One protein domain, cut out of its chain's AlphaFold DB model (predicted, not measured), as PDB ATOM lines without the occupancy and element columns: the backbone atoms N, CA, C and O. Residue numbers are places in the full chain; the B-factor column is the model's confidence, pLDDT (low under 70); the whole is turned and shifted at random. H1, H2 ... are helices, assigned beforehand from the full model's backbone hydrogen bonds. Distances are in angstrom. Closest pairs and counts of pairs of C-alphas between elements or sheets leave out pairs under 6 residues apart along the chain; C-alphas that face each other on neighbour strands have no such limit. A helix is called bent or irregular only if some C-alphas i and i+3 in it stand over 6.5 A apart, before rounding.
ATOM      1  N   ASP A  11       9.788  19.353  78.520       92.25
ATOM      2  CA  ASP A  11       9.631  18.024  79.113       92.25
ATOM      3  C   ASP A  11       8.738  18.056  80.360       92.25
ATOM      4  O   ASP A  11       7.904  17.166  80.534       92.25
ATOM      5  N   ASP A  12       8.841  19.106  81.180       90.06
ATOM      6  CA  ASP A  12       7.964  19.303  82.341       90.06
ATOM      7  C   ASP A  12       6.512  19.513  81.895       90.06
ATOM      8  O   ASP A  12       5.602  18.856  82.401       90.06
ATOM      9  N   ILE A  13       6.290  20.372  80.892       87.75
ATOM     10  CA  ILE A  13       4.956  20.620  80.321       87.75
ATOM     11  C   ILE A  13       4.379  19.326  79.737       87.75
ATOM     12  O   ILE A  13       3.221  18.983  79.989       87.75
ATOM     13  N   LEU A  14       5.190  18.582  78.980       89.44
ATOM     14  CA  LEU A  14       4.783  17.315  78.381       89.44
ATOM     15  C   LEU A  14       4.424  16.278  79.447       89.44
ATOM     16  O   LEU A  14       3.478  15.515  79.253       89.44
ATOM     17  N   LYS A  15       5.161  16.241  80.561       91.88
ATOM     18  CA  LYS A  15       4.862  15.358  81.688       91.88
ATOM     19  C   LYS A  15       3.516  15.703  82.317       91.88
ATOM     20  O   LYS A  15       2.691  14.807  82.452       91.88
ATOM     21  N   LEU A  16       3.267  16.974  82.633       88.31
ATOM     22  CA  LEU A  16       1.988  17.405  83.212       88.31
ATOM     23  C   LEU A  16       0.808  17.082  82.288       88.31
ATOM     24  O   LEU A  16      -0.214  16.581  82.748       88.31
ATOM     25  N   TRP A  17       0.972  17.304  80.979       86.75
ATOM     26  CA  TRP A  17      -0.043  16.952  79.985       86.75
ATOM     27  C   TRP A  17      -0.298  15.439  79.913       86.75
ATOM     28  O   TRP A  17      -1.452  15.017  79.908       86.75
ATOM     29  N   LYS A  18       0.759  14.612  79.892       89.94
ATOM     30  CA  LYS A  18       0.638  13.142  79.873       89.94
ATOM     31  C   LYS A  18       0.000  12.583  81.143       89.94
ATOM     32  O   LYS A  18      -0.785  11.645  81.054       89.94
ATOM     33  N   ASP A  19       0.348  13.150  82.294       90.44
ATOM     34  CA  ASP A  19      -0.148  12.718  83.601       90.44
ATOM     35  C   ASP A  19      -1.567  13.260  83.886       90.44
ATOM     36  O   ASP A  19      -2.197  12.856  84.863       90.44
ATOM     37  N   GLY A  20      -2.096  14.149  83.032       86.00
ATOM     38  CA  GLY A  20      -3.436  14.724  83.178       86.00
ATOM     39  C   GLY A  20      -3.567  15.671  84.375       86.00
ATOM     40  O   GLY A  20      -4.652  15.781  84.958       86.00
ATOM     41  N   ASP A  21      -2.468  16.325  84.773       87.56
ATOM     42  CA  ASP A  21      -2.456  17.315  85.855       87.56
ATOM     43  C   ASP A  21      -2.976  18.664  85.341       87.56
ATOM     44  O   ASP A  21      -2.240  19.632  85.120       87.56
ATOM     45  N   ASP A  22      -4.289  18.701  85.119       80.12
ATOM     46  CA  ASP A  22      -4.975  19.840  84.513       80.12
ATOM     47  C   ASP A  22      -4.817  21.120  85.357       80.12
ATOM     48  O   ASP A  22      -4.784  22.231  84.823       80.12
ATOM     49  N   LYS A  23      -4.669  20.971  86.682       81.19
ATOM     50  CA  LYS A  23      -4.475  22.089  87.612       81.19
ATOM     51  C   LYS A  23      -3.086  22.699  87.452       81.19
ATOM     52  O   LYS A  23      -2.984  23.917  87.329       81.19
ATOM     53  N   ALA A  24      -2.032  21.883  87.443       84.19
ATOM     54  CA  ALA A  24      -0.675  22.380  87.232       84.19
ATOM     55  C   ALA A  24      -0.516  23.007  85.840       84.19
ATOM     56  O   ALA A  24       0.111  24.058  85.703       84.19
ATOM     57  N   LEU A  25      -1.142  22.413  84.817       81.75
ATOM     58  CA  LEU A  25      -1.130  22.963  83.464       81.75
ATOM     59  C   LEU A  25      -1.853  24.318  83.386       81.75
ATOM     60  O   LEU A  25      -1.340  25.242  82.757       81.75
ATOM     61  N   LEU A  26      -3.004  24.465  84.052       78.69
ATOM     62  CA  LEU A  26      -3.725  25.739  84.121       78.69
ATOM     63  C   LEU A  26      -2.894  26.828  84.810       78.69
ATOM     64  O   LEU A  26      -2.839  27.958  84.325       78.69
ATOM     65  N   GLU A  27      -2.244  26.507  85.930       81.44
ATOM     66  CA  GLU A  27      -1.372  27.462  86.619       81.44
ATOM     67  C   GLU A  27      -0.200  27.881  85.730       81.44
ATOM     68  O   GLU A  27       0.071  29.074  85.620       81.44
ATOM     69  N   PHE A  28       0.423  26.947  85.003       82.00
ATOM     70  CA  PHE A  28       1.447  27.282  84.015       82.00
ATOM     71  C   PHE A  28       0.920  28.235  82.932       82.00
ATOM     72  O   PHE A  28       1.550  29.261  82.677       82.00
ATOM     73  N   VAL A  29      -0.248  27.965  82.336       78.00
ATOM     74  CA  VAL A  29      -0.843  28.847  81.312       78.00
ATOM     75  C   VAL A  29      -1.035  30.272  81.842       78.00
ATOM     76  O   VAL A  29      -0.704  31.230  81.145       78.00
ATOM     77  N   LYS A  30      -1.475  30.437  83.095       76.31
ATOM     78  CA  LYS A  30      -1.604  31.760  83.733       76.31
ATOM     79  C   LYS A  30      -0.262  32.488  83.884       76.31
ATOM     80  O   LYS A  30      -0.234  33.716  83.866       76.31
ATOM     81  N   THR A  31       0.855  31.766  84.003       78.94
ATOM     82  CA  THR A  31       2.198  32.377  84.068       78.94
ATOM     83  C   THR A  31       2.706  32.909  82.732       78.94
ATOM     84  O   THR A  31       3.670  33.671  82.730       78.94
ATOM     85  N   LEU A  32       2.063  32.576  81.604       77.31
ATOM     86  CA  LEU A  32       2.486  33.030  80.273       77.31
ATOM     87  C   LEU A  32       2.271  34.539  80.037       77.31
ATOM     88  O   LEU A  32       2.631  35.028  78.969       77.31
ATOM     89  N   GLN A  33       1.728  35.265  81.028       68.81
ATOM     90  CA  GLN A  33       1.545  36.725  81.042       68.81
ATOM     91  C   GLN A  33       0.976  37.262  79.724       68.81
ATOM     92  O   GLN A  33       1.481  38.228  79.152       68.81
ATOM     93  N   TRP A  34      -0.064  36.601  79.216       77.75
ATOM     94  CA  TRP A  34      -0.792  37.115  78.069       77.75
ATOM     95  C   TRP A  34      -1.481  38.425  78.426       77.75
ATOM     96  O   TRP A  34      -1.912  38.623  79.559       77.75
ATOM     97  N   ASP A  35      -1.578  39.301  77.434       86.69
ATOM     98  CA  ASP A  35      -2.432  40.477  77.507       86.69
ATOM     99  C   ASP A  35      -3.882  40.061  77.826       86.69
ATOM    100  O   ASP A  35      -4.346  39.021  77.346       86.69
ATOM    101  N   ASP A  36      -4.584  40.845  78.649       85.38
ATOM    102  CA  ASP A  36      -5.913  40.487  79.160       85.38
ATOM    103  C   ASP A  36      -6.936  40.305  78.028       85.38
ATOM    104  O   ASP A  36      -7.732  39.360  78.064       85.38
ATOM    105  N   ASP A  37      -6.886  41.146  76.988       88.69
ATOM    106  CA  ASP A  37      -7.780  41.028  75.831       88.69
ATOM    107  C   ASP A  37      -7.441  39.774  75.019       88.69
ATOM    108  O   ASP A  37      -8.336  39.045  74.572       88.69
ATOM    109  N   TYR A  38      -6.147  39.467  74.879       86.94
ATOM    110  CA  TYR A  38      -5.702  38.229  74.244       86.94
ATOM    111  C   TYR A  38      -6.168  36.993  75.020       86.94
ATOM    112  O   TYR A  38      -6.726  36.071  74.421       86.94
ATOM    113  N   PHE A  39      -5.990  36.966  76.345       84.19
ATOM    114  CA  PHE A  39      -6.433  35.858  77.191       84.19
ATOM    115  C   PHE A  39      -7.952  35.685  77.112       84.19
ATOM    116  O   PHE A  39      -8.440  34.572  76.909       84.19
ATOM    117  N   LYS A  40      -8.708  36.785  77.198       86.62
ATOM    118  CA  LYS A  40     -10.166  36.766  77.080       86.62
ATOM    119  C   LYS A  40     -10.615  36.145  75.757       86.62
ATOM    120  O   LYS A  40     -11.442  35.236  75.770       86.62
ATOM    121  N   GLY A  41     -10.052  36.590  74.633       89.50
ATOM    122  CA  GLY A  41     -10.415  36.076  73.312       89.50
ATOM    123  C   GLY A  41      -9.968  34.630  73.077       89.50
ATOM    124  O   GLY A  41     -10.699  33.843  72.478       89.50
ATOM    125  N   MET A  42      -8.779  34.252  73.550       86.12
ATOM    126  CA  MET A  42      -8.202  32.929  73.291       86.12
ATOM    127  C   MET A  42      -8.696  31.835  74.232       86.12
ATOM    128  O   MET A  42      -8.692  30.666  73.830       86.12
ATOM    129  N   GLN A  43      -9.107  32.208  75.442       85.38
ATOM    130  CA  GLN A  43      -9.532  31.286  76.485       85.38
ATOM    131  C   GLN A  43     -11.023  31.463  76.787       85.38
ATOM    132  O   GLN A  43     -11.832  30.676  76.309       85.38
ATOM    133  N   THR A  44     -11.400  32.526  77.499       87.12
ATOM    134  CA  THR A  44     -12.747  32.676  78.077       87.12
ATOM    135  C   THR A  44     -13.868  32.716  77.033       87.12
ATOM    136  O   THR A  44     -14.858  31.996  77.164       87.12
ATOM    137  N   ASP A  45     -13.729  33.528  75.984       92.38
ATOM    138  CA  ASP A  45     -14.773  33.682  74.960       92.38
ATOM    139  C   ASP A  45     -14.898  32.424  74.095       92.38
ATOM    140  O   ASP A  45     -15.994  32.031  73.690       92.38
ATOM    141  N   ARG A  46     -13.768  31.751  73.848       92.94
ATOM    142  CA  ARG A  46     -13.747  30.470  73.141       92.94
ATOM    143  C   ARG A  46     -14.382  29.363  73.974       92.94
ATOM    144  O   ARG A  46     -15.134  28.579  73.404       92.94
ATOM    145  N   ASP A  47     -14.131  29.319  75.280       93.50
ATOM    146  CA  ASP A  47     -14.756  28.356  76.196       93.50
ATOM    147  C   ASP A  47     -16.274  28.514  76.208       93.50
ATOM    148  O   ASP A  47     -16.990  27.536  75.994       93.50
ATOM    149  N   ALA A  48     -16.770  29.749  76.321       93.81
ATOM    150  CA  ALA A  48     -18.203  30.028  76.257       93.81
ATOM    151  C   ALA A  48     -18.828  29.573  74.924       93.81
ATOM    152  O   ALA A  48     -19.831  28.858  74.918       93.81
ATOM    153  N   ALA A  49     -18.202  29.913  73.791       95.56
ATOM    154  CA  ALA A  49     -18.694  29.514  72.470       95.56
ATOM    155  C   ALA A  49     -18.640  27.990  72.240       95.56
ATOM    156  O   ALA A  49     -19.447  27.435  71.492       95.56
ATOM    157  N   MET A  50     -17.675  27.295  72.848       96.19
ATOM    158  CA  MET A  50     -17.602  25.835  72.806       96.19
ATOM    159  C   MET A  50     -18.680  25.196  73.682       96.19
ATOM    160  O   MET A  50     -19.329  24.262  73.215       96.19
ATOM    161  N   ALA A  51     -18.921  25.713  74.891       95.88
ATOM    162  CA  ALA A  51     -19.980  25.231  75.775       95.88
ATOM    163  C   ALA A  51     -21.358  25.319  75.105       95.88
ATOM    164  O   ALA A  51     -22.092  24.337  75.103       95.88
ATOM    165  N   GLU A  52     -21.670  26.442  74.448       96.19
ATOM    166  CA  GLU A  52     -22.926  26.621  73.702       96.19
ATOM    167  C   GLU A  52     -23.090  25.576  72.583       96.19
ATOM    168  O   GLU A  52     -24.155  24.983  72.408       96.19
ATOM    169  N   LYS A  53     -22.016  25.281  71.837       96.12
ATOM    170  CA  LYS A  53     -22.053  24.240  70.797       96.12
ATOM    171  C   LYS A  53     -22.253  22.847  71.384       96.12
ATOM    172  O   LYS A  53     -23.018  22.065  70.825       96.12
ATOM    173  N   ILE A  54     -21.565  22.533  72.481       96.25
ATOM    174  CA  ILE A  54     -21.695  21.247  73.178       96.25
ATOM    175  C   ILE A  54     -23.130  21.070  73.674       96.25
ATOM    176  O   ILE A  54     -23.739  20.037  73.409       96.25
ATOM    177  N   GLU A  55     -23.688  22.093  74.319       95.56
ATOM    178  CA  GLU A  55     -25.084  22.120  74.754       95.56
ATOM    179  C   GLU A  55     -26.037  21.872  73.577       95.56
ATOM    180  O   GLU A  55     -26.921  21.021  73.671       95.56
ATOM    181  N   GLY A  56     -25.816  22.535  72.438       95.25
ATOM    182  CA  GLY A  56     -26.602  22.324  71.223       95.25
ATOM    183  C   GLY A  56     -26.546  20.885  70.693       95.25
ATOM    184  O   GLY A  56     -27.574  20.344  70.286       95.25
ATOM    185  N   TYR A  57     -25.378  20.233  70.728       95.00
ATOM    186  CA  TYR A  57     -25.260  18.819  70.350       95.00
ATOM    187  C   TYR A  57     -25.998  17.894  71.321       95.00
ATOM    188  O   TYR A  57     -26.658  16.954  70.879       95.00
ATOM    189  N   LEU A  58     -25.901  18.155  72.627       93.94
ATOM    190  CA  LEU A  58     -26.513  17.323  73.666       93.94
ATOM    191  C   LEU A  58     -28.040  17.472  73.728       93.94
ATOM    192  O   LEU A  58     -28.735  16.489  73.981       93.94
ATOM    193  N   ASN A  59     -28.555  18.676  73.473       93.25
ATOM    194  CA  ASN A  59     -29.987  18.983  73.489       93.25
ATOM    195  C   ASN A  59     -30.668  18.804  72.122       93.25
ATOM    196  O   ASN A  59     -31.878  18.997  72.012       93.25
ATOM    197  N   GLY A  60     -29.914  18.462  71.075       91.69
ATOM    198  CA  GLY A  60     -30.458  18.251  69.739       91.69
ATOM    199  C   GLY A  60     -31.363  17.017  69.640       91.69
ATOM    200  O   GLY A  60     -31.229  16.051  70.388       91.69
ATOM    201  N   ASP A  61     -32.246  17.002  68.638       92.56
ATOM    202  CA  ASP A  61     -33.166  15.877  68.391       92.56
ATOM    203  C   ASP A  61     -32.439  14.559  68.052       92.56
ATOM    204  O   ASP A  61     -32.993  13.461  68.176       92.56
ATOM    205  N   LYS A  62     -31.177  14.656  67.617       90.50
ATOM    206  CA  LYS A  62     -30.320  13.514  67.292       90.50
ATOM    207  C   LYS A  62     -29.654  12.962  68.550       90.50
ATOM    208  O   LYS A  62     -28.671  13.513  69.041       90.50
ATOM    209  N   LYS A  63     -30.158  11.821  69.023       85.38
ATOM    210  CA  LYS A  63     -29.599  11.070  70.158       85.38
ATOM    211  C   LYS A  63     -28.383  10.245  69.737       85.38
ATOM    212  O   LYS A  63     -28.464   9.027  69.597       85.38
ATOM    213  N   GLU A  64     -27.268  10.927  69.526       91.19
ATOM    214  CA  GLU A  64     -25.993  10.332  69.129       91.19
ATOM    215  C   GLU A  64     -24.918  10.562  70.199       91.19
ATOM    216  O   GLU A  64     -25.078  11.359  71.122       91.19
ATOM    217  N   THR A  65     -23.812   9.827  70.094       92.94
ATOM    218  CA  THR A  65     -22.622  10.064  70.916       92.94
ATOM    219  C   THR A  65     -21.642  10.920  70.128       92.94
ATOM    220  O   THR A  65     -21.221  10.529  69.041       92.94
ATOM    221  N   TYR A  66     -21.253  12.062  70.691       93.38
ATOM    222  CA  TYR A  66     -20.302  12.982  70.076       93.38
ATOM    223  C   TYR A  66     -18.938  12.862  70.753       93.38
ATOM    224  O   TYR A  66     -18.832  12.921  71.977       93.38
ATOM    225  N   MET A  67     -17.882  12.730  69.951       94.31
ATOM    226  CA  MET A  67     -16.506  12.885  70.415       94.31
ATOM    227  C   MET A  67     -16.035  14.296  70.069       94.31
ATOM    228  O   MET A  67     -16.068  14.693  68.906       94.31
ATOM    229  N   ILE A  68     -15.588  15.047  71.075       92.62
ATOM    230  CA  ILE A  68     -15.169  16.443  70.923       92.62
ATOM    231  C   ILE A  68     -13.711  16.553  71.363       92.62
ATOM    232  O   ILE A  68     -13.375  16.242  72.502       92.62
ATOM    233  N   ALA A  69     -12.841  16.963  70.441       92.19
ATOM    234  CA  ALA A  69     -11.415  17.139  70.696       92.19
ATOM    235  C   ALA A  69     -11.121  18.599  71.059       92.19
ATOM    236  O   ALA A  69     -11.451  19.511  70.302       92.19
ATOM    237  N   LEU A  70     -10.497  18.810  72.216       90.25
ATOM    238  CA  LEU A  70     -10.247  20.129  72.796       90.25
ATOM    239  C   LEU A  70      -8.822  20.199  73.351       90.25
ATOM    240  O   LEU A  70      -8.247  19.187  73.750       90.25
ATOM    241  N   GLY A  71      -8.258  21.404  73.396       86.56
ATOM    242  CA  GLY A  71      -6.997  21.651  74.095       86.56
ATOM    243  C   GLY A  71      -7.165  21.570  75.615       86.56
ATOM    244  O   GLY A  71      -8.174  22.024  76.149       86.56
ATOM    245  N   ALA A  72      -6.154  21.049  76.314       83.19
ATOM    246  CA  ALA A  72      -6.190  20.812  77.763       83.19
ATOM    247  C   ALA A  72      -6.482  22.079  78.600       83.19
ATOM    248  O   ALA A  72      -7.132  22.004  79.640       83.19
ATOM    249  N   SER A  73      -6.081  23.257  78.108       83.94
ATOM    250  CA  SER A  73      -6.356  24.551  78.755       83.94
ATOM    251  C   SER A  73      -7.854  24.832  78.949       83.94
ATOM    252  O   SER A  73      -8.234  25.524  79.883       83.94
ATOM    253  N   HIS A  74      -8.720  24.275  78.097       89.88
ATOM    254  CA  HIS A  74     -10.160  24.564  78.085       89.88
ATOM    255  C   HIS A  74     -10.969  23.813  79.157       89.88
ATOM    256  O   HIS A  74     -12.163  24.058  79.318       89.88
ATOM    257  N   PHE A  75     -10.362  22.877  79.890       85.00
ATOM    258  CA  PHE A  75     -11.101  22.016  80.821       85.00
ATOM    259  C   PHE A  75     -11.178  22.571  82.247       85.00
ATOM    260  O   PHE A  75     -12.173  22.334  82.931       85.00
ATOM    261  N   SER A  76     -10.150  23.291  82.699       78.44
ATOM    262  CA  SER A  76      -9.953  23.611  84.119       78.44
ATOM    263  C   SER A  76     -10.295  25.050  84.491       78.44
ATOM    264  O   SER A  76     -10.126  25.975  83.702       78.44
ATOM    265  N   GLY A  77     -10.691  25.243  85.752       80.38
ATOM    266  CA  GLY A  77     -11.022  26.545  86.335       80.38
ATOM    267  C   GLY A  77     -12.511  26.891  86.263       80.38
ATOM    268  O   GLY A  77     -13.295  26.213  85.604       80.38
ATOM    269  N   ASP A  78     -12.901  27.973  86.941       82.19
ATOM    270  CA  ASP A  78     -14.312  28.380  87.093       82.19
ATOM    271  C   ASP A  78     -14.989  28.783  85.772       82.19
ATOM    272  O   ASP A  78     -16.224  28.751  85.658       82.19
ATOM    273  N   SER A  79     -14.160  29.163  84.797       81.94
ATOM    274  CA  SER A  79     -14.522  29.514  83.422       81.94
ATOM    275  C   SER A  79     -14.211  28.394  82.420       81.94
ATOM    276  O   SER A  79     -14.362  28.606  81.225       81.94
ATOM    277  N   GLY A  80     -13.748  27.229  82.881       88.44
ATOM    278  CA  GLY A  80     -13.486  26.080  82.021       88.44
ATOM    279  C   GLY A  80     -14.773  25.353  81.627       88.44
ATOM    280  O   GLY A  80     -15.817  25.476  82.277       88.44
ATOM    281  N   LEU A  81     -14.686  24.537  80.579       93.19
ATOM    282  CA  LEU A  81     -15.831  23.833  80.000       93.19
ATOM    283  C   LEU A  81     -16.538  22.897  80.981       93.19
ATOM    284  O   LEU A  81     -17.762  22.813  80.946       93.19
ATOM    285  N   VAL A  82     -15.802  22.222  81.870       91.94
ATOM    286  CA  VAL A  82     -16.406  21.334  82.878       91.94
ATOM    287  C   VAL A  82     -17.357  22.127  83.773       91.94
ATOM    288  O   VAL A  82     -18.533  21.788  83.873       91.94
ATOM    289  N   ALA A  83     -16.880  23.241  84.336       92.38
ATOM    290  CA  ALA A  83     -17.680  24.093  85.208       92.38
ATOM    291  C   ALA A  83     -18.864  24.739  84.466       92.38
ATOM    292  O   ALA A  83     -19.943  24.897  85.038       92.38
ATOM    293  N   MET A  84     -18.686  25.126  83.198       94.69
ATOM    294  CA  MET A  84     -19.763  25.694  82.376       94.69
ATOM    295  C   MET A  84     -20.874  24.675  82.099       94.69
ATOM    296  O   MET A  84     -22.044  24.984  82.317       94.69
ATOM    297  N   LEU A  85     -20.519  23.458  81.684       95.31
ATOM    298  CA  LEU A  85     -21.486  22.398  81.388       95.31
ATOM    299  C   LEU A  85     -22.244  21.955  82.649       95.31
ATOM    300  O   LEU A  85     -23.456  21.750  82.604       95.31
ATOM    301  N   GLU A  86     -21.565  21.868  83.794       95.12
ATOM    302  CA  GLU A  86     -22.221  21.583  85.077       95.12
ATOM    303  C   GLU A  86     -23.229  22.677  85.462       95.12
ATOM    304  O   GLU A  86     -24.347  22.367  85.878       95.12
ATOM    305  N   LYS A  87     -22.886  23.959  85.264       94.38
ATOM    306  CA  LYS A  87     -23.807  25.093  85.484       94.38
ATOM    307  C   LYS A  87     -25.018  25.062  84.545       94.38
ATOM    308  O   LYS A  87     -26.086  25.527  84.934       94.38
ATOM    309  N   GLN A  88     -24.869  24.503  83.345       94.81
ATOM    310  CA  GLN A  88     -25.965  24.264  82.398       94.81
ATOM    311  C   GLN A  88     -26.830  23.044  82.771       94.81
ATOM    312  O   GLN A  88     -27.826  22.765  82.110       94.81
ATOM    313  N   GLY A  89     -26.495  22.323  83.847       96.06
ATOM    314  CA  GLY A  89     -27.264  21.179  84.339       96.06
ATOM    315  C   GLY A  89     -26.833  19.831  83.760       96.06
ATOM    316  O   GLY A  89     -27.491  18.821  84.020       96.06
TER     317      GLY A  89
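What this domain is: This is residues 11 to 89 of the 95 residues of an uncharacterized protein of Paenibacillus ferrarius (UniProt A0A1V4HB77). One long helix, H3, makes the backbone of the shape, with a helical hairpin, H1 and H2, set off from its first end. From its other end a long loop folds back to short H4, which crosses over H3. The printed part has 79 residues, with four named helices, H1 to H4 in order, and no named strand: all helix. It is only just loose, close to compact, with a radius of gyration of the C-alphas of 14.1 A and spans of 43 by 30 by 18 A.

Where its parts are: Find C-alpha 11 at (9.631, 18.024, 79.113), where H1, residues 11 to 19, begins. H2 is residues 22 to 31. H3, residues 36 to 59, runs 32.8 A; it is only just irregular, with C-alphas 42 and 45 6.8 A apart. H4, residues 81 to 87, ends at C-alpha 87, (-23.807, 25.093, 85.484).

How they stand to each other: Look at Leu 16 and Leu 25, the closest C-alphas of H1 and H2, 6.4 A apart; these helices touch, opposite ways at a shallow tilt of 34 degrees, only just short of steep. H2 and H3 are apart. H3 touches H4 with residues 47 to 55 alone, the same way at a steep tilt of 59 degrees; their closest C-alphas, Asp 47 and Leu 81, are 6.0 A apart. Every O i to N i+4 pair is within hydrogen-bond range in H1, H2 and H4, and 18 of 20 in H3.

The domain as a whole: The C-alphas farthest apart, Asp 11 and Asp 61, are 44.2 A apart. The printed part has no cut; the link from H3 to H4 is long, and residues 59 to 64 stand free. Residue 33 alone is under pLDDT 70.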